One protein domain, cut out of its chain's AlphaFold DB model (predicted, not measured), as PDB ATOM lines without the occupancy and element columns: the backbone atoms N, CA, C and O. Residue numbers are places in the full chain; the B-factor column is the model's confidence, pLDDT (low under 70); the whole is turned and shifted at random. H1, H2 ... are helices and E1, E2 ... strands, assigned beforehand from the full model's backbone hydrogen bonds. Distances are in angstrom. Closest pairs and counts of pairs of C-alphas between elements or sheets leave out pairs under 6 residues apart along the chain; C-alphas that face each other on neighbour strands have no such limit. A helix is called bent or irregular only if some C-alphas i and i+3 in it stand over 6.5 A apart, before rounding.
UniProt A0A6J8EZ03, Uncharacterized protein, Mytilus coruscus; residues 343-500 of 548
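What this domain is: This is residues 343 to 500 of the 548 residues of an uncharacterized protein of Mytilus coruscus (UniProt A0A6J8EZ03). A strongly twisted sheet of five strands curls round helix H3, while H4, the longest helix, packs on its other face along E2, making three layers with helices on both faces of the sheet. H5 packs crosswise on H4 toward one end of the longest axis, and the short H1 and H2, with the long loop between them, lie toward the other. The printed part has 158 residues, with named elements in the order H1 H2 E1 E2 E3 H3 E4 H4 H5 E5. The mixed sheet runs E1 E2 E3 E4 E5, and the class is mixed, helices and strands, with under half of the residues in named elements. The whole is compact, with a radius of gyration of the C-alphas of 15.8 A and spans of 46 by 32 by 30 A.

How they stand to each other: E1, residues 371 to 376, E2, residues 382 to 387, and E3, residues 394 to 397, form a meander, each strand the antiparallel neighbour of the one before, in two hairpins; N 373 and O 385 are 2.9 A apart, N 386 and O 395 2.9 A. E4, residues 424 to 430, is parallel to E3, with N 396 and O 428 at 2.8 A. E5, residues 493 to 499, is antiparallel to E4, with N 427 and O 496 at 2.7 A. H3, residues 408 to 418, joins E3 and E4 in a strand-helix-strand unit, two parallel neighbour strands with a helix between, whose crossover is right-handed; the closest C-alphas of H3 and E5, Glu 411 and Ile 498, are 6.9 A apart. H4, residues 441 to 455, is over E2 at a height over the sheet of 8.2 A and runs along the strands, at 2 degrees to E2 on the local plane; their closest C-alphas, Thr 384 and Ala 445, are 5.2 A apart. H5, residues 468 to 479, touches H4 about perpendicular, at 75 degrees, with Val 443 and Arg 472 the closest C-alphas at 6.4 A. H1, residues 343 to 346, only grazes the sheet and only just touches H2, residues 360 to 363, with 3 pairs of C-alphas within 8 A, the closest Met 345 and Asn 360 at 7.0 A. Every O i to N i+4 pair is within hydrogen-bond range in H3 and H4, and 6 of 8 in H5; H1 and H2 are too short for such a pair.

Where its parts are: H1 begins at C-alpha 343, (201.608, 201.944, 254.188), and E5 ends at C-alpha 499, (186.644, 214.522, 237.397). From first to last C-alpha H4 measures 21.2 A, E5 20.1 A, E4 19.1 A and H5 17.3 A; H5 is only just irregular, with C-alphas 469 and 472 7.0 A apart.

The domain as a whole: The C-alphas farthest apart, those of Asp 353 and Gln 482, are 48.6 A apart. The printed part has no cut, and the links H1 to H2, H4 to H5 and H5 to E5 are long. Mean pLDDT of the printed part is 84.2; it is under 70 at residue 343 and residues 359 to 363, 458 to 462 and 481 to 493.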
ATOM      1  N   LYS A 343     202.780 201.969 255.088       69.69
ATOM      2  CA  LYS A 343     201.608 201.944 254.188       69.69
ATOM      3  C   LYS A 343     201.094 203.354 253.880       69.69
ATOM      4  O   LYS A 343     200.735 203.630 252.735       69.69
ATOM      5  N   LEU A 344     201.113 204.227 254.884       70.56
ATOM      6  CA  LEU A 344     200.745 205.638 254.797       70.56
ATOM      7  C   LEU A 344     201.727 206.472 253.958       70.56
ATOM      8  O   LEU A 344     201.320 207.507 253.433       70.56
ATOM      9  N   MET A 345     202.984 206.041 253.794       73.31
ATOM     10  CA  MET A 345     203.949 206.723 252.919       73.31
ATOM     11  C   MET A 345     203.659 206.513 251.429       73.31
ATOM     12  O   MET A 345     203.936 207.399 250.624       73.31
ATOM     13  N   PHE A 346     203.118 205.355 251.044       74.06
ATOM     14  CA  PHE A 346     203.023 204.971 249.629       74.06
ATOM     15  C   PHE A 346     201.645 205.198 248.999       74.06
ATOM     16  O   PHE A 346     201.513 205.137 247.778       74.06
ATOM     17  N   SER A 347     200.597 205.393 249.801       84.38
ATOM     18  CA  SER A 347     199.224 205.480 249.303       84.38
ATOM     19  C   SER A 347     198.341 206.290 250.249       84.38
ATOM     20  O   SER A 347     198.391 206.054 251.455       84.38
ATOM     21  N   PRO A 348     197.428 207.123 249.718       86.94
ATOM     22  CA  PRO A 348     196.276 207.589 250.475       86.94
ATOM     23  C   PRO A 348     195.536 206.395 251.092       86.94
ATOM     24  O   PRO A 348     195.256 205.412 250.392       86.94
ATOM     25  N   LEU A 349     195.232 206.477 252.385       87.69
ATOM     26  CA  LEU A 349     194.353 205.550 253.094       87.69
ATOM     27  C   LEU A 349     193.067 206.284 253.469       87.69
ATOM     28  O   LEU A 349     193.071 207.498 253.649       87.69
ATOM     29  N   PHE A 350     191.954 205.560 253.532       88.00
ATOM     30  CA  PHE A 350     190.697 206.139 253.991       88.00
ATOM     31  C   PHE A 350     190.674 206.108 255.520       88.00
ATOM     32  O   PHE A 350     190.827 205.039 256.108       88.00
ATOM     33  N   ASP A 351     190.524 207.273 256.141       87.75
ATOM     34  CA  ASP A 351     190.332 207.436 257.579       87.75
ATOM     35  C   ASP A 351     188.826 207.312 257.863       87.75
ATOM     36  O   ASP A 351     188.036 208.186 257.495       87.75
ATOM     37  N   GLU A 352     188.417 206.180 258.447       88.12
ATOM     38  CA  GLU A 352     187.005 205.903 258.734       88.12
ATOM     39  C   GLU A 352     186.427 206.868 259.774       88.12
ATOM     40  O   GLU A 352     185.263 207.253 259.652       88.12
ATOM     41  N   ASP A 353     187.228 207.314 260.742       87.69
ATOM     42  CA  ASP A 353     186.771 208.212 261.803       87.69
ATOM     43  C   ASP A 353     186.503 209.613 261.248       87.69
ATOM     44  O   ASP A 353     185.489 210.239 261.561       87.69
ATOM     45  N   LYS A 354     187.382 210.091 260.359       85.62
ATOM     46  CA  LYS A 354     187.242 211.410 259.719       85.62
ATOM     47  C   LYS A 354     186.393 211.398 258.449       85.62
ATOM     48  O   LYS A 354     186.083 212.465 257.925       85.62
ATOM     49  N   GLN A 355     186.026 210.218 257.944       86.44
ATOM     50  CA  GLN A 355     185.326 210.041 256.666       86.44
ATOM     51  C   GLN A 355     186.036 210.743 255.487       86.44
ATOM     52  O   GLN A 355     185.389 211.224 254.554       86.44
ATOM     53  N   CYS A 356     187.369 210.801 255.513       86.06
ATOM     54  CA  CYS A 356     188.184 211.451 254.488       86.06
ATOM     55  C   CYS A 356     189.431 210.621 254.159       86.06
ATOM     56  O   CYS A 356     189.808 209.708 254.892       86.06
ATOM     57  N   TRP A 357     190.073 210.897 253.026       86.19
ATOM     58  CA  TRP A 357     191.352 210.263 252.699       86.19
ATOM     59  C   TRP A 357     192.510 211.011 253.366       86.19
ATOM     60  O   TRP A 357     192.550 212.239 253.355       86.19
ATOM     61  N   THR A 358     193.477 210.273 253.913       84.12
ATOM     62  CA  THR A 358     194.641 210.837 254.607       84.12
ATOM     63  C   THR A 358     195.435 211.778 253.706       84.12
ATOM     64  O   THR A 358     195.800 211.416 252.583       84.12
ATOM     65  N   GLU A 359     195.775 212.953 254.234       64.75
ATOM     66  CA  GLU A 359     196.439 214.035 253.504       64.75
ATOM     67  C   GLU A 359     197.963 213.897 253.370       64.75
ATOM     68  O   GLU A 359     198.655 214.899 253.218       64.75
ATOM     69  N   ASN A 360     198.525 212.687 253.323       65.19
ATOM     70  CA  ASN A 360     199.976 212.504 253.122       65.19
ATOM     71  C   ASN A 360     200.483 212.946 251.723       65.19
ATOM     72  O   ASN A 360     201.549 212.542 251.277       65.19
ATOM     73  N   PHE A 361     199.742 213.821 251.041       54.50
ATOM     74  CA  PHE A 361     200.028 214.489 249.776       54.50
ATOM     75  C   PHE A 361     201.294 215.338 249.778       54.50
ATOM     76  O   PHE A 361     201.737 215.706 248.694       54.50
ATOM     77  N   GLY A 362     201.911 215.605 250.932       53.66
ATOM     78  CA  GLY A 362     203.251 216.200 250.971       53.66
ATOM     79  C   GLY A 362     204.280 215.416 250.141       53.66
ATOM     80  O   GLY A 362     205.287 215.982 249.733       53.66
ATOM     81  N   THR A 363     204.017 214.140 249.836       61.69
ATOM     82  CA  THR A 363     204.875 213.315 248.977       61.69
ATOM     83  C   THR A 363     204.560 213.412 247.482       61.69
ATOM     84  O   THR A 363     205.451 213.174 246.668       61.69
ATOM     85  N   PHE A 364     203.331 213.761 247.081       79.25
ATOM     86  CA  PHE A 364     202.931 213.758 245.671       79.25
ATOM     87  C   PHE A 364     202.988 215.167 245.091       79.25
ATOM     88  O   PHE A 364     201.997 215.894 245.046       79.25
ATOM     89  N   THR A 365     204.172 215.545 244.619       84.38
ATOM     90  CA  THR A 365     204.383 216.795 243.893       84.38
ATOM     91  C   THR A 365     203.923 216.662 242.445       84.38
ATOM     92  O   THR A 365     204.119 215.627 241.802       84.38
ATOM     93  N   SER A 366     203.304 217.721 241.918       90.25
ATOM     94  CA  SER A 366     202.944 217.776 240.503       90.25
ATOM     95  C   SER A 366     204.199 217.630 239.640       90.25
ATOM     96  O   SER A 366     205.211 218.280 239.897       90.25
ATOM     97  N   GLN A 367     204.145 216.757 238.632       91.44
ATOM     98  CA  GLN A 367     205.303 216.425 237.799       91.44
ATOM     99  C   GLN A 367     205.176 217.055 236.413       91.44
ATOM    100  O   GLN A 367     204.108 217.008 235.797       91.44
ATOM    101  N   ALA A 368     206.266 217.622 235.894       91.94
ATOM    102  CA  ALA A 368     206.319 218.130 234.526       91.94
ATOM    103  C   ALA A 368     206.352 216.972 233.515       91.94
ATOM    104  O   ALA A 368     206.914 215.914 233.779       91.94
ATOM    105  N   THR A 369     205.752 217.161 232.339       90.31
ATOM    106  CA  THR A 369     205.782 216.145 231.273       90.31
ATOM    107  C   THR A 369     207.088 216.221 230.475       90.31
ATOM    108  O   THR A 369     207.498 217.329 230.124       90.31
ATOM    109  N   PRO A 370     207.694 215.089 230.067       92.69
ATOM    110  CA  PRO A 370     207.222 213.722 230.209       92.69
ATOM    111  C   PRO A 370     207.594 213.160 231.577       92.69
ATOM    112  O   PRO A 370     208.678 213.415 232.089       92.69
ATOM    113  N   CYS A 371     206.707 212.355 232.142       93.81
ATOM    114  CA  CYS A 371     206.932 211.758 233.449       93.81
ATOM    115  C   CYS A 371     206.319 210.362 233.526       93.81
ATOM    116  O   CYS A 371     205.386 210.026 232.793       93.81
ATOM    117  N   VAL A 372     206.889 209.546 234.409       95.25
ATOM    118  CA  VAL A 372     206.478 208.174 234.703       95.25
ATOM    119  C   VAL A 372     206.560 207.963 236.210       95.25
ATOM    120  O   VAL A 372     207.501 208.433 236.845       95.25
ATOM    121  N   GLN A 373     205.562 207.302 236.791       95.69
ATOM    122  CA  GLN A 373     205.450 207.092 238.234       95.69
ATOM    123  C   GLN A 373     204.908 205.695 238.545       95.69
ATOM    124  O   GLN A 373     204.078 205.156 237.809       95.69
ATOM    125  N   ILE A 374     205.367 205.107 239.651       95.75
ATOM    126  CA  ILE A 374     204.826 203.853 240.191       95.75
ATOM    127  C   ILE A 374     203.874 204.197 241.334       95.75
ATOM    128  O   ILE A 374     204.206 204.981 242.217       95.75
ATOM    129  N   HIS A 375     202.696 203.579 241.326       94.56
ATOM    130  CA  HIS A 375     201.643 203.819 242.305       94.56
ATOM    131  C   HIS A 375     201.312 202.561 243.085       94.56
ATOM    132  O   HIS A 375     201.174 201.478 242.510       94.56
ATOM    133  N   HIS A 376     201.061 202.730 244.379       92.88
ATOM    134  CA  HIS A 376     200.405 201.713 245.186       92.88
ATOM    135  C   HIS A 376     198.891 201.951 245.181       92.88
ATOM    136  O   HIS A 376     198.419 203.032 245.513       92.88
ATOM    137  N   THR A 377     198.089 200.948 244.841       92.44
ATOM    138  CA  THR A 377     196.619 201.088 244.712       92.44
ATOM    139  C   THR A 377     195.852 201.095 246.042       92.44
ATOM    140  O   THR A 377     194.623 201.099 246.055       92.44
ATOM    141  N   GLY A 378     196.549 200.988 247.175       88.94
ATOM    142  CA  GLY A 378     195.940 200.755 248.490       88.94
ATOM    143  C   GLY A 378     195.447 199.316 248.707       88.94
ATOM    144  O   GLY A 378     195.039 198.971 249.809       88.94
ATOM    145  N   LYS A 379     195.518 198.444 247.687       89.62
ATOM    146  CA  LYS A 379     195.068 197.041 247.739       89.62
ATOM    147  C   LYS A 379     196.208 196.030 247.565       89.62
ATOM    148  O   LYS A 379     196.025 195.009 246.913       89.62
ATOM    149  N   SER A 380     197.388 196.312 248.129       90.06
ATOM    150  CA  SER A 380     198.598 195.474 247.979       90.06
ATOM    151  C   SER A 380     198.957 195.193 246.512       90.06
ATOM    152  O   SER A 380     199.392 194.100 246.159       90.06
ATOM    153  N   HIS A 381     198.727 196.176 245.640       94.06
ATOM    154  CA  HIS A 381     198.927 196.053 244.199       94.06
ATOM    155  C   HIS A 381     199.587 197.314 243.650       94.06
ATOM    156  O   HIS A 381     199.239 198.420 244.077       94.06
ATOM    157  N   TRP A 382     200.519 197.126 242.718       95.94
ATOM    158  CA  TRP A 382     201.358 198.170 242.136       95.94
ATOM    159  C   TRP A 382     201.055 198.336 240.651       95.94
ATOM    160  O   TRP A 382     200.877 197.347 239.940       95.94
ATOM    161  N   ILE A 383     201.012 199.583 240.190       97.00
ATOM    162  CA  ILE A 383     200.736 199.944 238.794       97.00
ATOM    163  C   ILE A 383     201.663 201.075 238.347       97.00
ATOM    164  O   ILE A 383     202.215 201.791 239.183       97.00
ATOM    165  N   THR A 384     201.794 201.276 237.039       97.31
ATOM    166  CA  THR A 384     202.620 202.351 236.470       97.31
ATOM    167  C   THR A 384     201.740 203.374 235.778       97.31
ATOM    168  O   THR A 384     200.865 203.003 235.000       97.31
ATOM    169  N   SER A 385     201.974 204.658 236.011       97.06
ATOM    170  CA  SER A 385     201.384 205.740 235.230       97.06
ATOM    171  C   SER A 385     202.459 206.482 234.445       97.06
ATOM    172  O   SER A 385     203.619 206.508 234.851       97.06
ATOM    173  N   LEU A 386     202.089 207.082 233.318       95.69
ATOM    174  CA  LEU A 386     202.968 207.976 232.571       95.69
ATOM    175  C   LEU A 386     202.190 208.986 231.739       95.69
ATOM    176  O   LEU A 386     201.082 208.713 231.278       95.69
ATOM    177  N   GLN A 387     202.804 210.136 231.488       94.81
ATOM    178  CA  GLN A 387     202.285 211.178 230.608       94.81
ATOM    179  C   GLN A 387     203.378 211.594 229.625       94.81
ATOM    180  O   GLN A 387     204.516 211.867 230.005       94.81
ATOM    181  N   THR A 388     203.042 211.622 228.337       92.19
ATOM    182  CA  THR A 388     204.007 211.932 227.270       92.19
ATOM    183  C   THR A 388     203.950 213.413 226.899       92.19
ATOM    184  O   THR A 388     202.903 214.034 227.039       92.19
ATOM    185  N   LYS A 389     205.023 213.975 226.319       89.88
ATOM    186  CA  LYS A 389     205.016 215.369 225.815       89.88
ATOM    187  C   LYS A 389     203.922 215.636 224.763       89.88
ATOM    188  O   LYS A 389     203.517 216.774 224.573       89.88
ATOM    189  N   LYS A 390     203.483 214.599 224.034       88.12
ATOM    190  CA  LYS A 390     202.561 214.724 222.890       88.12
ATOM    191  C   LYS A 390     201.092 214.558 223.256       88.12
ATOM    192  O   LYS A 390     200.235 214.960 222.476       88.12
ATOM    193  N   ASP A 391     200.803 213.917 224.383       88.06
ATOM    194  CA  ASP A 391     199.439 213.593 224.785       88.06
ATOM    195  C   ASP A 391     199.184 214.099 226.200       88.06
ATOM    196  O   ASP A 391     199.901 213.762 227.139       88.06
ATOM    197  N   SER A 392     198.120 214.886 226.342       91.19
ATOM    198  CA  SER A 392     197.632 215.347 227.642       91.19
ATOM    199  C   SER A 392     197.018 214.221 228.481       91.19
ATOM    200  O   SER A 392     196.814 214.404 229.682       91.19
ATOM    201  N   ALA A 393     196.728 213.065 227.876       95.38
ATOM    202  CA  ALA A 393     196.235 211.895 228.583       95.38
ATOM    203  C   ALA A 393     197.334 211.207 229.406       95.38
ATOM    204  O   ALA A 393     198.477 211.070 228.970       95.38
ATOM    205  N   VAL A 394     196.946 210.703 230.573       96.19
ATOM    206  CA  VAL A 394     197.783 209.848 231.417       96.19
ATOM    207  C   VAL A 394     197.532 208.400 231.034       96.19
ATOM    208  O   VAL A 394     196.389 207.957 230.999       96.19
ATOM    209  N   TYR A 395     198.577 207.641 230.756       96.00
ATOM    210  CA  TYR A 395     198.488 206.210 230.508       96.00
ATOM    211  C   TYR A 395     198.725 205.453 231.806       96.00
ATOM    212  O   TYR A 395     199.683 205.745 232.512       96.00
ATOM    213  N   LEU A 396     197.872 204.479 232.108       96.69
ATOM    214  CA  LEU A 396     197.946 203.661 233.308       96.69
ATOM    215  C   LEU A 396     198.102 202.190 232.930       96.69
ATOM    216  O   LEU A 396     197.194 201.573 232.373       96.69
ATOM    217  N   LEU A 397     199.274 201.647 233.223       95.56
ATOM    218  CA  LEU A 397     199.707 200.297 232.906       95.56
ATOM    219  C   LEU A 397     199.497 199.420 234.145       95.56
ATOM    220  O   LEU A 397     200.186 199.580 235.154       95.56
ATOM    221  N   ASP A 398     198.538 198.501 234.065       96.44
ATOM    222  CA  ASP A 398     198.155 197.623 235.168       96.44
ATOM    223  C   ASP A 398     198.238 196.151 234.732       96.44
ATOM    224  O   ASP A 398     197.505 195.697 233.850       96.44
ATOM    225  N   SER A 399     199.150 195.399 235.354       95.88
ATOM    226  CA  SER A 399     199.365 193.973 235.085       95.88
ATOM    227  C   SER A 399     198.308 193.058 235.707       95.88
ATOM    228  O   SER A 399     198.398 191.846 235.537       95.88
ATOM    229  N   ASN A 400     197.323 193.591 236.433       93.81
ATOM    230  CA  ASN A 400     196.238 192.825 237.049       93.81
ATOM    231  C   ASN A 400     194.867 193.503 236.848       93.81
ATOM    232  O   ASN A 400     193.995 193.469 237.723       93.81
ATOM    233  N   SER A 401     194.646 194.128 235.690       85.38
ATOM    234  CA  SER A 401     193.391 194.817 235.386       85.38
ATOM    235  C   SER A 401     192.357 193.857 234.795       85.38
ATOM    236  O   SER A 401     192.170 193.788 233.580       85.38
ATOM    237  N   LYS A 402     191.630 193.125 235.643       80.44
ATOM    238  CA  LYS A 402     190.451 192.371 235.171       80.44
ATOM    239  C   LYS A 402     189.256 193.285 234.887       80.44
ATOM    240  O   LYS A 402     188.541 193.071 233.915       80.44
ATOM    241  N   ASP A 403     189.104 194.343 235.688       79.00
ATOM    242  CA  ASP A 403     187.880 195.155 235.699       79.00
ATOM    243  C   ASP A 403     188.075 196.607 235.232       79.00
ATOM    244  O   ASP A 403     187.110 197.370 235.210       79.00
ATOM    245  N   PHE A 404     189.303 197.032 234.900       80.75
ATOM    246  CA  PHE A 404     189.640 198.427 234.534       80.75
ATOM    247  C   PHE A 404     189.142 199.490 235.543       80.75
ATOM    248  O   PHE A 404     188.970 200.673 235.225       80.75
ATOM    249  N   ARG A 405     188.892 199.081 236.792       89.38
ATOM    250  CA  ARG A 405     188.395 199.951 237.859       89.38
ATOM    251  C   ARG A 405     189.561 200.526 238.648       89.38
ATOM    252  O   ARG A 405     190.172 199.837 239.454       89.38
ATOM    253  N   LEU A 406     189.803 201.820 238.461       93.06
ATOM    254  CA  LEU A 406     190.647 202.617 239.343       93.06
ATOM    255  C   LEU A 406     190.103 202.579 240.768       93.06
ATOM    256  O   LEU A 406     188.894 202.711 240.989       93.06
ATOM    257  N   THR A 407     191.010 202.391 241.719       93.31
ATOM    258  CA  THR A 407     190.704 202.575 243.134       93.31
ATOM    259  C   THR A 407     190.660 204.073 243.455       93.31
ATOM    260  O   THR A 407     191.341 204.849 242.781       93.31
ATOM    261  N   PRO A 408     189.922 204.499 244.493       93.75
ATOM    262  CA  PRO A 408     189.947 205.895 244.922       93.75
ATOM    263  C   PRO A 408     191.358 206.399 245.263       93.75
ATOM    264  O   PRO A 408     191.723 207.492 244.847       93.75
ATOM    265  N   SER A 409     192.181 205.572 245.925       92.50
ATOM    266  CA  SER A 409     193.588 205.892 246.207       92.50
ATOM    267  C   SER A 409     194.372 206.202 244.924       92.50
ATOM    268  O   SER A 409     195.091 207.199 244.854       92.50
ATOM    269  N   THR A 410     194.191 205.396 243.875       93.94
ATOM    270  CA  THR A 410     194.810 205.646 242.570       93.94
ATOM    271  C   THR A 410     194.295 206.936 241.932       93.94
ATOM    272  O   THR A 410     195.094 207.713 241.422       93.94
ATOM    273  N   GLU A 411     192.983 207.190 241.952       95.38
ATOM    274  CA  GLU A 411     192.407 208.422 241.387       95.38
ATOM    275  C   GLU A 411     192.983 209.672 242.062       95.38
ATOM    276  O   GLU A 411     193.359 210.627 241.382       95.38
ATOM    277  N   ILE A 412     193.121 209.619 243.387       93.38
ATOM    278  CA  ILE A 412     193.736 210.665 244.196       93.38
ATOM    279  C   ILE A 412     195.191 210.903 243.774       93.38
ATOM    280  O   ILE A 412     195.541 212.027 243.415       93.38
ATOM    281  N   GLN A 413     196.021 209.857 243.742       93.88
ATOM    282  CA  GLN A 413     197.431 209.984 243.354       93.88
ATOM    283  C   GLN A 413     197.592 210.542 241.932       93.88
ATOM    284  O   GLN A 413     198.406 211.432 241.704       93.88
ATOM    285  N   LEU A 414     196.792 210.062 240.972       95.25
ATOM    286  CA  LEU A 414     196.858 210.537 239.589       95.25
ATOM    287  C   LEU A 414     196.464 212.014 239.473       95.25
ATOM    288  O   LEU A 414     197.118 212.766 238.752       95.25
ATOM    289  N   SER A 415     195.422 212.444 240.184       94.81
ATOM    290  CA  SER A 415     195.012 213.852 240.181       94.81
ATOM    291  C   SER A 415     196.073 214.774 240.795       94.81
ATOM    292  O   SER A 415     196.352 215.826 240.224       94.81
ATOM    293  N   ALA A 416     196.728 214.359 241.885       92.31
ATOM    294  CA  ALA A 416     197.771 215.145 242.541       92.31
ATOM    295  C   ALA A 416     198.975 215.378 241.616       92.31
ATOM    296  O   ALA A 416     199.494 216.488 241.521       92.31
ATOM    297  N   ILE A 417     199.378 214.339 240.883       93.88
ATOM    298  CA  ILE A 417     200.566 214.388 240.028       93.88
ATOM    299  C   ILE A 417     200.280 215.094 238.694       93.88
ATOM    300  O   ILE A 417     201.072 215.937 238.264       93.88
ATOM    301  N   TYR A 418     199.157 214.765 238.041       95.25
ATOM    302  CA  TYR A 418     198.927 215.065 236.619       95.25
ATOM    303  C   TYR A 418     197.793 216.056 236.324       95.25
ATOM    304  O   TYR A 418     197.566 216.378 235.152       95.25
ATOM    305  N   SER A 419     197.018 216.502 237.323       91.94
ATOM    306  CA  SER A 419     195.905 217.422 237.044       91.94
ATOM    307  C   SER A 419     196.408 218.766 236.522       91.94
ATOM    308  O   SER A 419     195.808 219.292 235.591       91.94
ATOM    309  N   HIS A 420     197.497 219.318 237.073       88.56
ATOM    310  CA  HIS A 420     197.995 220.672 236.762       88.56
ATOM    311  C   HIS A 420     196.863 221.722 236.767       88.56
ATOM    312  O   HIS A 420     196.772 222.554 235.867       88.56
ATOM    313  N   GLY A 421     195.924 221.617 237.718       86.50
ATOM    314  CA  GLY A 421     194.748 222.496 237.810       86.50
ATOM    315  C   GLY A 421     193.639 222.232 236.777       86.50
ATOM    316  O   GLY A 421     192.650 222.963 236.720       86.50
ATOM    317  N   LYS A 422     193.755 221.189 235.944       88.88
ATOM    318  CA  LYS A 422     192.708 220.801 234.986       88.88
ATOM    319  C   LYS A 422     191.499 220.227 235.721       88.88
ATOM    320  O   LYS A 422     191.625 219.323 236.540       88.88
ATOM    321  N   LYS A 423     190.304 220.648 235.293       89.25
ATOM    322  CA  LYS A 423     189.019 220.127 235.798       89.25
ATOM    323  C   LYS A 423     188.781 218.648 235.492       89.25
ATOM    324  O   LYS A 423     187.989 218.000 236.160       89.25
ATOM    325  N   ASN A 424     189.404 218.124 234.439       91.81
ATOM    326  CA  ASN A 424     189.231 216.744 234.000       91.81
ATOM    327  C   ASN A 424     190.580 216.162 233.593       91.81
ATOM    328  O   ASN A 424     191.267 216.729 232.743       91.81
ATOM    329  N   LEU A 425     190.913 214.999 234.146       94.94
ATOM    330  CA  LEU A 425     192.096 214.234 233.784       94.94
ATOM    331  C   LEU A 425     191.678 213.014 232.955       94.94
ATOM    332  O   LEU A 425     190.933 212.153 233.421       94.94
ATOM    333  N   LEU A 426     192.131 212.939 231.702       96.31
ATOM    334  CA  LEU A 426     191.888 211.780 230.842       96.31
ATOM    335  C   LEU A 426     192.932 210.698 231.137       96.31
ATOM    336  O   LEU A 426     194.117 210.908 230.908       96.31
ATOM    337  N   VAL A 427     192.483 209.532 231.596       96.50
ATOM    338  CA  VAL A 427     193.318 208.367 231.902       96.50
ATOM    339  C   VAL A 427     193.043 207.245 230.900       96.50
ATOM    340  O   VAL A 427     191.925 206.754 230.785       96.50
ATOM    341  N   LYS A 428     194.058 206.809 230.162       95.44
ATOM    342  CA  LYS A 428     194.005 205.684 229.223       95.44
ATOM    343  C   LYS A 428     194.587 204.437 229.882       95.44
ATOM    344  O   LYS A 428     195.685 204.488 230.411       95.44
ATOM    345  N   LEU A 429     193.877 203.318 229.831       94.50
ATOM    346  CA  LEU A 429     194.305 202.023 230.357       94.50
ATOM    347  C   LEU A 429     194.608 201.089 229.175       94.50
ATOM    348  O   LEU A 429     193.691 200.437 228.664       94.50
ATOM    349  N   PRO A 430     195.844 201.065 228.649       92.06
ATOM    350  CA  PRO A 430     196.224 200.099 227.625       92.06
ATOM    351  C   PRO A 430     196.251 198.665 228.178       92.06
ATOM    352  O   PRO A 430     196.586 198.424 229.334       92.06
ATOM    353  N   ASP A 431     195.928 197.708 227.314       89.12
ATOM    354  CA  ASP A 431     196.051 196.271 227.538       89.12
ATOM    355  C   ASP A 431     197.532 195.882 227.523       89.12
ATOM    356  O   ASP A 431     198.143 195.659 226.472       89.12
ATOM    357  N   VAL A 432     198.116 195.850 228.716       92.25
ATOM    358  CA  VAL A 432     199.504 195.454 228.956       92.25
ATOM    359  C   VAL A 432     199.613 193.983 229.331       92.25
ATOM    360  O   VAL A 432     198.611 193.297 229.558       92.25
ATOM    361  N   GLN A 433     200.849 193.476 229.408       93.31
ATOM    362  CA  GLN A 433     201.071 192.121 229.888       93.31
ATOM    363  C   GLN A 433     200.509 191.908 231.289       93.31
ATOM    364  O   GLN A 433     201.017 192.463 232.255       93.31
ATOM    365  N   GLN A 434     199.460 191.086 231.364       94.75
ATOM    366  CA  GLN A 434     198.897 190.642 232.628       94.75
ATOM    367  C   GLN A 434     199.835 189.618 233.275       94.75
ATOM    368  O   GLN A 434     200.313 188.705 232.597       94.75
ATOM    369  N   GLN A 435     200.089 189.781 234.570       94.12
ATOM    370  CA  GLN A 435     200.851 188.834 235.379       94.12
ATOM    371  C   GLN A 435     200.091 187.509 235.513       94.12
ATOM    372  O   GLN A 435     198.856 187.495 235.516       94.12
ATOM    373  N   THR A 436     200.803 186.389 235.656       94.75
ATOM    374  CA  THR A 436     200.153 185.074 235.822       94.75
ATOM    375  C   THR A 436     199.996 184.657 237.285       94.75
ATOM    376  O   THR A 436     199.306 183.680 237.576       94.75
ATOM    377  N   ASN A 437     200.574 185.421 238.216       93.75
ATOM    378  CA  ASN A 437     200.567 185.154 239.656       93.75
ATOM    379  C   ASN A 437     200.073 186.359 240.484       93.75
ATOM    380  O   ASN A 437     199.712 187.394 239.942       93.75
ATOM    381  N   GLY A 438     200.015 186.233 241.813       92.81
ATOM    382  CA  GLY A 438     199.516 187.287 242.712       92.81
ATOM    383  C   GLY A 438     200.572 188.261 243.249       92.81
ATOM    384  O   GLY A 438     200.225 189.136 244.033       92.81
ATOM    385  N   TYR A 439     201.848 188.107 242.886       92.94
ATOM    386  CA  TYR A 439     202.967 188.734 243.605       92.94
ATOM    387  C   TYR A 439     203.981 189.465 242.715       92.94
ATOM    388  O   TYR A 439     204.896 190.096 243.244       92.94
ATOM    389  N   ASP A 440     203.838 189.411 241.390       95.44
ATOM    390  CA  ASP A 440     204.754 190.066 240.445       95.44
ATOM    391  C   ASP A 440     204.317 191.467 239.996       95.44
ATOM    392  O   ASP A 440     205.019 192.085 239.200       95.44
ATOM    393  N   CYS A 441     203.222 192.027 240.521       95.81
ATOM    394  CA  CYS A 441     202.743 193.358 240.114       95.81
ATOM    395  C   CYS A 441     203.815 194.453 240.212       95.81
ATOM    396  O   CYS A 441     203.944 195.268 239.304       95.81
ATOM    397  N   GLY A 442     204.652 194.425 241.255       95.31
ATOM    398  CA  GLY A 442     205.786 195.345 241.386       95.31
ATOM    399  C   GLY A 442     206.852 195.153 240.302       95.31
ATOM    400  O   GLY A 442     207.360 196.128 239.753       95.31
ATOM    401  N   VAL A 443     207.150 193.904 239.927       95.62
ATOM    402  CA  VAL A 443     208.123 193.583 238.869       95.62
ATOM    403  C   VAL A 443     207.608 194.060 237.508       95.62
ATOM    404  O   VAL A 443     208.359 194.657 236.737       95.62
ATOM    405  N   TYR A 444     206.319 193.857 237.225       96.44
ATOM    406  CA  TYR A 444     205.673 194.380 236.019       96.44
ATOM    407  C   TYR A 444     205.627 195.910 236.002       96.44
ATOM    408  O   TYR A 444     205.881 196.507 234.955       96.44
ATOM    409  N   ALA A 445     205.350 196.553 237.140       96.75
ATOM    410  CA  ALA A 445     205.363 198.007 237.241       96.75
ATOM    411  C   ALA A 445     206.748 198.577 236.882       96.75
ATOM    412  O   ALA A 445     206.847 199.438 236.009       96.75
ATOM    413  N   ILE A 446     207.823 198.026 237.457       95.75
ATOM    414  CA  ILE A 446     209.207 198.424 237.145       95.75
ATOM    415  C   ILE A 446     209.538 198.169 235.672       95.75
ATOM    416  O   ILE A 446     210.058 199.056 234.998       95.75
ATOM    417  N   ALA A 447     209.206 196.992 235.138       94.19
ATOM    418  CA  ALA A 447     209.486 196.664 233.741       94.19
ATOM    419  C   ALA A 447     208.785 197.622 232.763       94.19
ATOM    420  O   ALA A 447     209.377 198.026 231.766       94.19
ATOM    421  N   ASN A 448     207.555 198.036 233.076       94.06
ATOM    422  CA  ASN A 448     206.826 199.047 232.317       94.06
ATOM    423  C   ASN A 448     207.501 200.431 232.374       94.06
ATOM    424  O   ASN A 448     207.532 201.125 231.359       94.06
ATOM    425  N   VAL A 449     208.057 200.825 233.529       94.12
ATOM    426  CA  VAL A 449     208.846 202.065 233.650       94.12
ATOM    427  C   VAL A 449     210.092 201.990 232.774       94.12
ATOM    428  O   VAL A 449     210.306 202.867 231.943       94.12
ATOM    429  N   VAL A 450     210.883 200.925 232.922       91.31
ATOM    430  CA  VAL A 450     212.135 200.715 232.178       91.31
ATOM    431  C   VAL A 450     211.886 200.719 230.670       91.31
ATOM    432  O   VAL A 450     212.585 201.393 229.917       91.31
ATOM    433  N   GLU A 451     210.844 200.018 230.227       89.69
ATOM    434  CA  GLU A 451     210.419 199.996 228.828       89.69
ATOM    435  C   GLU A 451     210.072 201.399 228.304       89.69
ATOM    436  O   GLU A 451     210.472 201.757 227.192       89.69
ATOM    437  N   TYR A 452     209.350 202.201 229.093       89.44
ATOM    438  CA  TYR A 452     209.022 203.576 228.722       89.44
ATOM    439  C   TYR A 452     210.273 204.455 228.636       89.44
ATOM    440  O   TYR A 452     210.453 205.143 227.630       89.44
ATOM    441  N   CYS A 453     211.152 204.391 229.639       87.31
ATOM    442  CA  CYS A 453     212.385 205.177 229.680       87.31
ATOM    443  C   CYS A 453     213.319 204.852 228.508       87.31
ATOM    444  O   CYS A 453     213.908 205.759 227.935       87.31
ATOM    445  N   HIS A 454     213.422 203.585 228.093       83.38
ATOM    446  CA  HIS A 454     214.285 203.213 226.967       83.38
ATOM    447  C   HIS A 454     213.731 203.592 225.596       83.38
ATOM    448  O   HIS A 454     214.503 203.821 224.666       83.38
ATOM    449  N   LYS A 455     212.407 203.590 225.424       81.75
ATOM    450  CA  LYS A 455     211.792 203.808 224.105       81.75
ATOM    451  C   LYS A 455     211.308 205.236 223.901       81.75
ATOM    452  O   LYS A 455     210.985 205.588 222.766       81.75
ATOM    453  N   GLU A 456     211.171 206.006 224.985       70.06
ATOM    454  CA  GLU A 456     210.577 207.355 225.067       70.06
ATOM    455  C   GLU A 456     209.200 207.495 224.391       70.06
ATOM    456  O   GLU A 456     208.651 208.584 224.197       70.06
ATOM    457  N   LYS A 457     208.613 206.369 223.997       71.75
ATOM    458  CA  LYS A 457     207.377 206.264 223.245       71.75
ATOM    459  C   LYS A 457     206.652 205.055 223.773       71.75
ATOM    460  O   LYS A 457     207.073 203.917 223.571       71.75
ATOM    461  N   LEU A 458     205.510 205.318 224.395       69.25
ATOM    462  CA  LEU A 458     204.536 204.272 224.604       69.25
ATOM    463  C   LEU A 458     204.065 203.828 223.220       69.25
ATOM    464  O   LEU A 458     203.387 204.581 222.514       69.25
ATOM    465  N   ASN A 459     204.458 202.628 222.803       66.94
ATOM    466  CA  ASN A 459     203.930 202.077 221.573       66.94
ATOM    467  C   ASN A 459     202.492 201.629 221.840       66.94
ATOM    468  O   ASN A 459     202.222 200.493 222.202       66.94
ATOM    469  N   THR A 460     201.551 202.549 221.660       67.31
ATOM    470  CA  THR A 460     200.111 202.305 221.804       67.31
ATOM    471  C   THR A 460     199.595 201.224 220.859       67.31
ATOM    472  O   THR A 460     198.526 200.670 221.087       67.31
ATOM    473  N   GLN A 461     200.358 200.899 219.815       64.94
ATOM    474  CA  GLN A 461     200.048 199.819 218.889       64.94
ATOM    475  C   GLN A 461     200.631 198.482 219.358       64.94
ATOM    476  O   GLN A 461     200.182 197.440 218.877       64.94
ATOM    477  N   ARG A 462     201.625 198.482 220.264       69.44
ATOM    478  CA  ARG A 462     202.419 197.304 220.625       69.44
ATOM    479  C   ARG A 462     202.551 197.003 222.121       69.44
ATOM    480  O   ARG A 462     203.137 197.774 222.866       69.44
ATOM    481  N   ARG A 463     202.048 195.828 222.537       73.12
ATOM    482  CA  ARG A 463     202.244 195.203 223.849       73.12
ATOM    483  C   ARG A 463     203.674 194.737 223.983       73.12
ATOM    484  O   ARG A 463     204.112 193.808 223.304       73.12
ATOM    485  N   THR A 464     204.386 195.322 224.924       80.50
ATOM    486  CA  THR A 464     205.655 194.765 225.373       80.50
ATOM    487  C   THR A 464     205.404 193.395 225.986       80.50
ATOM    488  O   THR A 464     204.510 193.230 226.822       80.50
ATOM    489  N   LYS A 465     206.156 192.400 225.511       88.62
ATOM    490  CA  LYS A 465     206.056 191.032 226.002       88.62
ATOM    491  C   LYS A 465     207.263 190.757 226.876       88.62
ATOM    492  O   LYS A 465     208.387 190.632 226.394       88.62
ATOM    493  N   PHE A 466     207.018 190.661 228.167       89.69
ATOM    494  CA  PHE A 466     208.028 190.317 229.142       89.69
ATOM    495  C   PHE A 466     208.124 188.800 229.299       89.69
ATOM    496  O   PHE A 466     207.117 188.083 229.310       89.69
ATOM    497  N   ILE A 467     209.348 188.299 229.441       91.25
ATOM    498  CA  ILE A 467     209.587 186.889 229.742       91.25
ATOM    499  C   ILE A 467     209.521 186.729 231.263       91.25
ATOM    500  O   ILE A 467     210.528 186.897 231.945       91.25
ATOM    501  N   GLU A 468     208.325 186.435 231.781       90.44
ATOM    502  CA  GLU A 468     207.992 186.440 233.220       90.44
ATOM    503  C   GLU A 468     209.032 185.718 234.089       90.44
ATOM    504  O   GLU A 468     209.527 186.296 235.054       90.44
ATOM    505  N   LYS A 469     209.468 184.519 233.671       89.00
ATOM    506  CA  LYS A 469     210.480 183.723 234.390       89.00
ATOM    507  C   LYS A 469     211.819 184.436 234.615       89.00
ATOM    508  O   LYS A 469     212.511 184.132 235.579       89.00
ATOM    509  N   TYR A 470     212.187 185.383 233.751       89.31
ATOM    510  CA  TYR A 470     213.449 186.116 233.857       89.31
ATOM    511  C   TYR A 470     213.285 187.517 234.433       89.31
ATOM    512  O   TYR A 470     214.284 188.093 234.834       89.31
ATOM    513  N   MET A 471     212.073 188.078 234.515       90.19
ATOM    514  CA  MET A 471     211.892 189.461 234.979       90.19
ATOM    515  C   MET A 471     212.400 189.658 236.407       90.19
ATOM    516  O   MET A 471     213.140 190.598 236.685       90.19
ATOM    517  N   ARG A 472     212.020 188.752 237.312       91.00
ATOM    518  CA  ARG A 472     212.409 188.815 238.723       91.00
ATOM    519  C   ARG A 472     213.901 188.541 238.908       91.00
ATOM    520  O   ARG A 472     214.567 189.299 239.602       91.00
ATOM    521  N   LEU A 473     214.422 187.495 238.259       88.19
ATOM    522  CA  LEU A 473     215.855 187.176 238.273       88.19
ATOM    523  C   LEU A 473     216.685 188.327 237.708       88.19
ATOM    524  O   LEU A 473     217.701 188.685 238.290       88.19
ATOM    525  N   HIS A 474     216.218 188.944 236.623       86.06
ATOM    526  CA  HIS A 474     216.843 190.125 236.061       86.06
ATOM    527  C   HIS A 474     216.837 191.282 237.052       86.06
ATOM    528  O   HIS A 474     217.889 191.854 237.284       86.06
ATOM    529  N   LEU A 475     215.690 191.614 237.650       88.44
ATOM    530  CA  LEU A 475     215.607 192.712 238.609       88.44
ATOM    531  C   LEU A 475     216.572 192.494 239.780       88.44
ATOM    532  O   LEU A 475     217.311 193.405 240.127       88.44
ATOM    533  N   ILE A 476     216.635 191.276 240.325       85.88
ATOM    534  CA  ILE A 476     217.626 190.902 241.346       85.88
ATOM    535  C   ILE A 476     219.049 191.086 240.801       85.88
ATOM    536  O   ILE A 476     219.884 191.686 241.463       85.88
ATOM    537  N   SER A 477     219.315 190.633 239.576       82.56
ATOM    538  CA  SER A 477     220.599 190.788 238.881       82.56
ATOM    539  C   SER A 477     220.930 192.220 238.447       82.56
ATOM    540  O   SER A 477     222.040 192.417 237.974       82.56
ATOM    541  N   CYS A 478     219.986 193.163 238.536       77.50
ATOM    542  CA  CYS A 478     220.131 194.593 238.222       77.50
ATOM    543  C   CYS A 478     220.297 195.438 239.485       77.50
ATOM    544  O   CYS A 478     220.999 196.445 239.490       77.50
ATOM    545  N   LEU A 479     219.630 195.022 240.562       80.06
ATOM    546  CA  LEU A 479     219.926 195.484 241.914       80.06
ATOM    547  C   LEU A 479     221.308 194.981 242.356       80.06
ATOM    548  O   LEU A 479     221.985 195.638 243.139       80.06
ATOM    549  N   ASN A 480     221.743 193.859 241.780       75.12
ATOM    550  CA  ASN A 480     223.144 193.482 241.651       75.12
ATOM    551  C   ASN A 480     223.710 194.112 240.351       75.12
ATOM    552  O   ASN A 480     222.975 194.313 239.403       75.12
ATOM    553  N   PRO A 481     224.982 194.489 240.234       51.16
ATOM    554  CA  PRO A 481     225.405 195.455 239.205       51.16
ATOM    555  C   PRO A 481     225.548 194.986 237.722       51.16
ATOM    556  O   PRO A 481     226.395 195.545 237.029       51.16
ATOM    557  N   GLN A 482     224.801 194.009 237.158       44.62
ATOM    558  CA  GLN A 482     225.072 193.523 235.770       44.62
ATOM    559  C   GLN A 482     223.829 193.146 234.883       44.62
ATOM    560  O   GLN A 482     223.360 192.015 234.920       44.62
ATOM    561  N   ASN A 483     223.369 194.105 234.039       46.62
ATOM    562  CA  ASN A 483     222.679 194.105 232.698       46.62
ATOM    563  C   ASN A 483     221.534 193.126 232.263       46.62
ATOM    564  O   ASN A 483     221.690 191.923 232.407       46.62
ATOM    565  N   THR A 484     220.494 193.609 231.511       45.22
ATOM    566  CA  THR A 484     219.674 192.833 230.498       45.22
ATOM    567  C   THR A 484     218.965 193.659 229.360       45.22
ATOM    568  O   THR A 484     219.259 194.836 229.175       45.22
ATOM    569  N   THR A 485     218.056 193.018 228.572       47.28
ATOM    570  CA  THR A 485     217.374 193.421 227.305       47.28
ATOM    571  C   THR A 485     215.904 192.907 227.169       47.28
ATOM    572  O   THR A 485     215.582 191.869 227.750       47.28
ATOM    573  N   SER A 486     215.037 193.535 226.331       45.72
ATOM    574  CA  SER A 486     213.586 193.215 226.108       45.72
ATOM    575  C   SER A 486     213.104 193.143 224.616       45.72
ATOM    576  O   SER A 486     213.875 193.450 223.708       45.72
ATOM    577  N   SER A 487     211.834 192.735 224.338       46.41
ATOM    578  CA  SER A 487     211.172 192.638 222.990       46.41
ATOM    579  C   SER A 487     209.612 192.825 223.010       46.41
ATOM    580  O   SER A 487     209.019 192.873 224.087       46.41
ATOM    581  N   THR A 488     208.916 192.969 221.852       33.59
ATOM    582  CA  THR A 488     207.509 193.493 221.715       33.59
ATOM    583  C   THR A 488     206.576 192.819 220.669       33.59
ATOM    584  O   THR A 488     207.061 192.495 219.589       33.59
ATOM    585  N   ASP A 489     205.243 192.797 220.926       41.69
ATOM    586  CA  ASP A 489     204.070 192.415 220.064       41.69
ATOM    587  C   ASP A 489     202.894 193.448 220.182       41.69
ATOM    588  O   ASP A 489     203.201 194.543 220.579       41.69
ATOM    589  N   PHE A 490     201.599 193.239 219.831       37.56
ATOM    590  CA  PHE A 490     200.513 194.282 219.645       37.56
ATOM    591  C   PHE A 490     199.581 194.629 220.876       37.56
ATOM    592  O   PHE A 490     199.320 193.720 221.655       37.56
ATOM    593  N   VAL A 491     199.041 195.875 221.055       44.31
ATOM    594  CA  VAL A 491     198.188 196.388 222.210       44.31
ATOM    595  C   VAL A 491     196.738 196.800 221.822       44.31
ATOM    596  O   VAL A 491     196.507 197.326 220.735       44.31
ATOM    597  N   ARG A 492     195.770 196.668 222.759       58.06
ATOM    598  CA  ARG A 492     194.425 197.321 222.767       58.06
ATOM    599  C   ARG A 492     194.330 198.433 223.830       58.06
ATOM    600  O   ARG A 492     195.027 198.350 224.825       58.06
ATOM    601  N   ILE A 493     193.476 199.457 223.691       62.47
ATOM    602  CA  ILE A 493     193.441 200.607 224.631       62.47
ATOM    603  C   ILE A 493     192.029 200.915 225.130       62.47
ATOM    604  O   ILE A 493     191.110 201.048 224.327       62.47
ATOM    605  N   PHE A 494     191.885 201.113 226.444       74.81
ATOM    606  CA  PHE A 494     190.680 201.639 227.094       74.81
ATOM    607  C   PHE A 494     190.908 203.076 227.588       74.81
ATOM    608  O   PHE A 494     192.046 203.487 227.800       74.81
ATOM    609  N   ALA A 495     189.847 203.863 227.781       71.88
ATOM    610  CA  ALA A 495     189.942 205.244 228.269       71.88
ATOM    611  C   ALA A 495     188.884 205.546 229.339       71.88
ATOM    612  O   ALA A 495     187.748 205.088 229.249       71.88
ATOM    613  N   ARG A 496     189.262 206.343 230.340       83.25
ATOM    614  CA  ARG A 496     188.451 206.757 231.488       83.25
ATOM    615  C   ARG A 496     188.761 208.212 231.856       83.25
ATOM    616  O   ARG A 496     189.899 208.644 231.750       83.25
ATOM    617  N   ARG A 497     187.767 208.984 232.296       81.06
ATOM    618  CA  ARG A 497     187.970 210.353 232.813       81.06
ATOM    619  C   ARG A 497     187.935 210.356 234.344       81.06
ATOM    620  O   ARG A 497     187.125 209.639 234.929       81.06
ATOM    621  N   ILE A 498     188.805 211.151 234.962       84.06
ATOM    622  CA  ILE A 498     188.775 211.501 236.386       84.06
ATOM    623  C   ILE A 498     188.324 212.960 236.484       84.06
ATOM    624  O   ILE A 498     188.958 213.853 235.918       84.06
ATOM    625  N   GLU A 499     187.220 213.192 237.186       84.81
ATOM    626  CA  GLU A 499     186.644 214.522 237.397       84.81
ATOM    627  C   GLU A 499     187.295 215.185 238.620       84.81
ATOM    628  O   GLU A 499     187.229 214.655 239.731       84.81
ATOM    629  N   CYS A 500     187.926 216.340 238.401       85.38
ATOM    630  CA  CYS A 500     188.653 217.153 239.382       85.38
ATOM    631  C   CYS A 500     187.982 218.535 239.484       85.38
ATOM    632  O   CYS A 500     188.573 219.563 239.163       85.38
TER     633      CYS A 500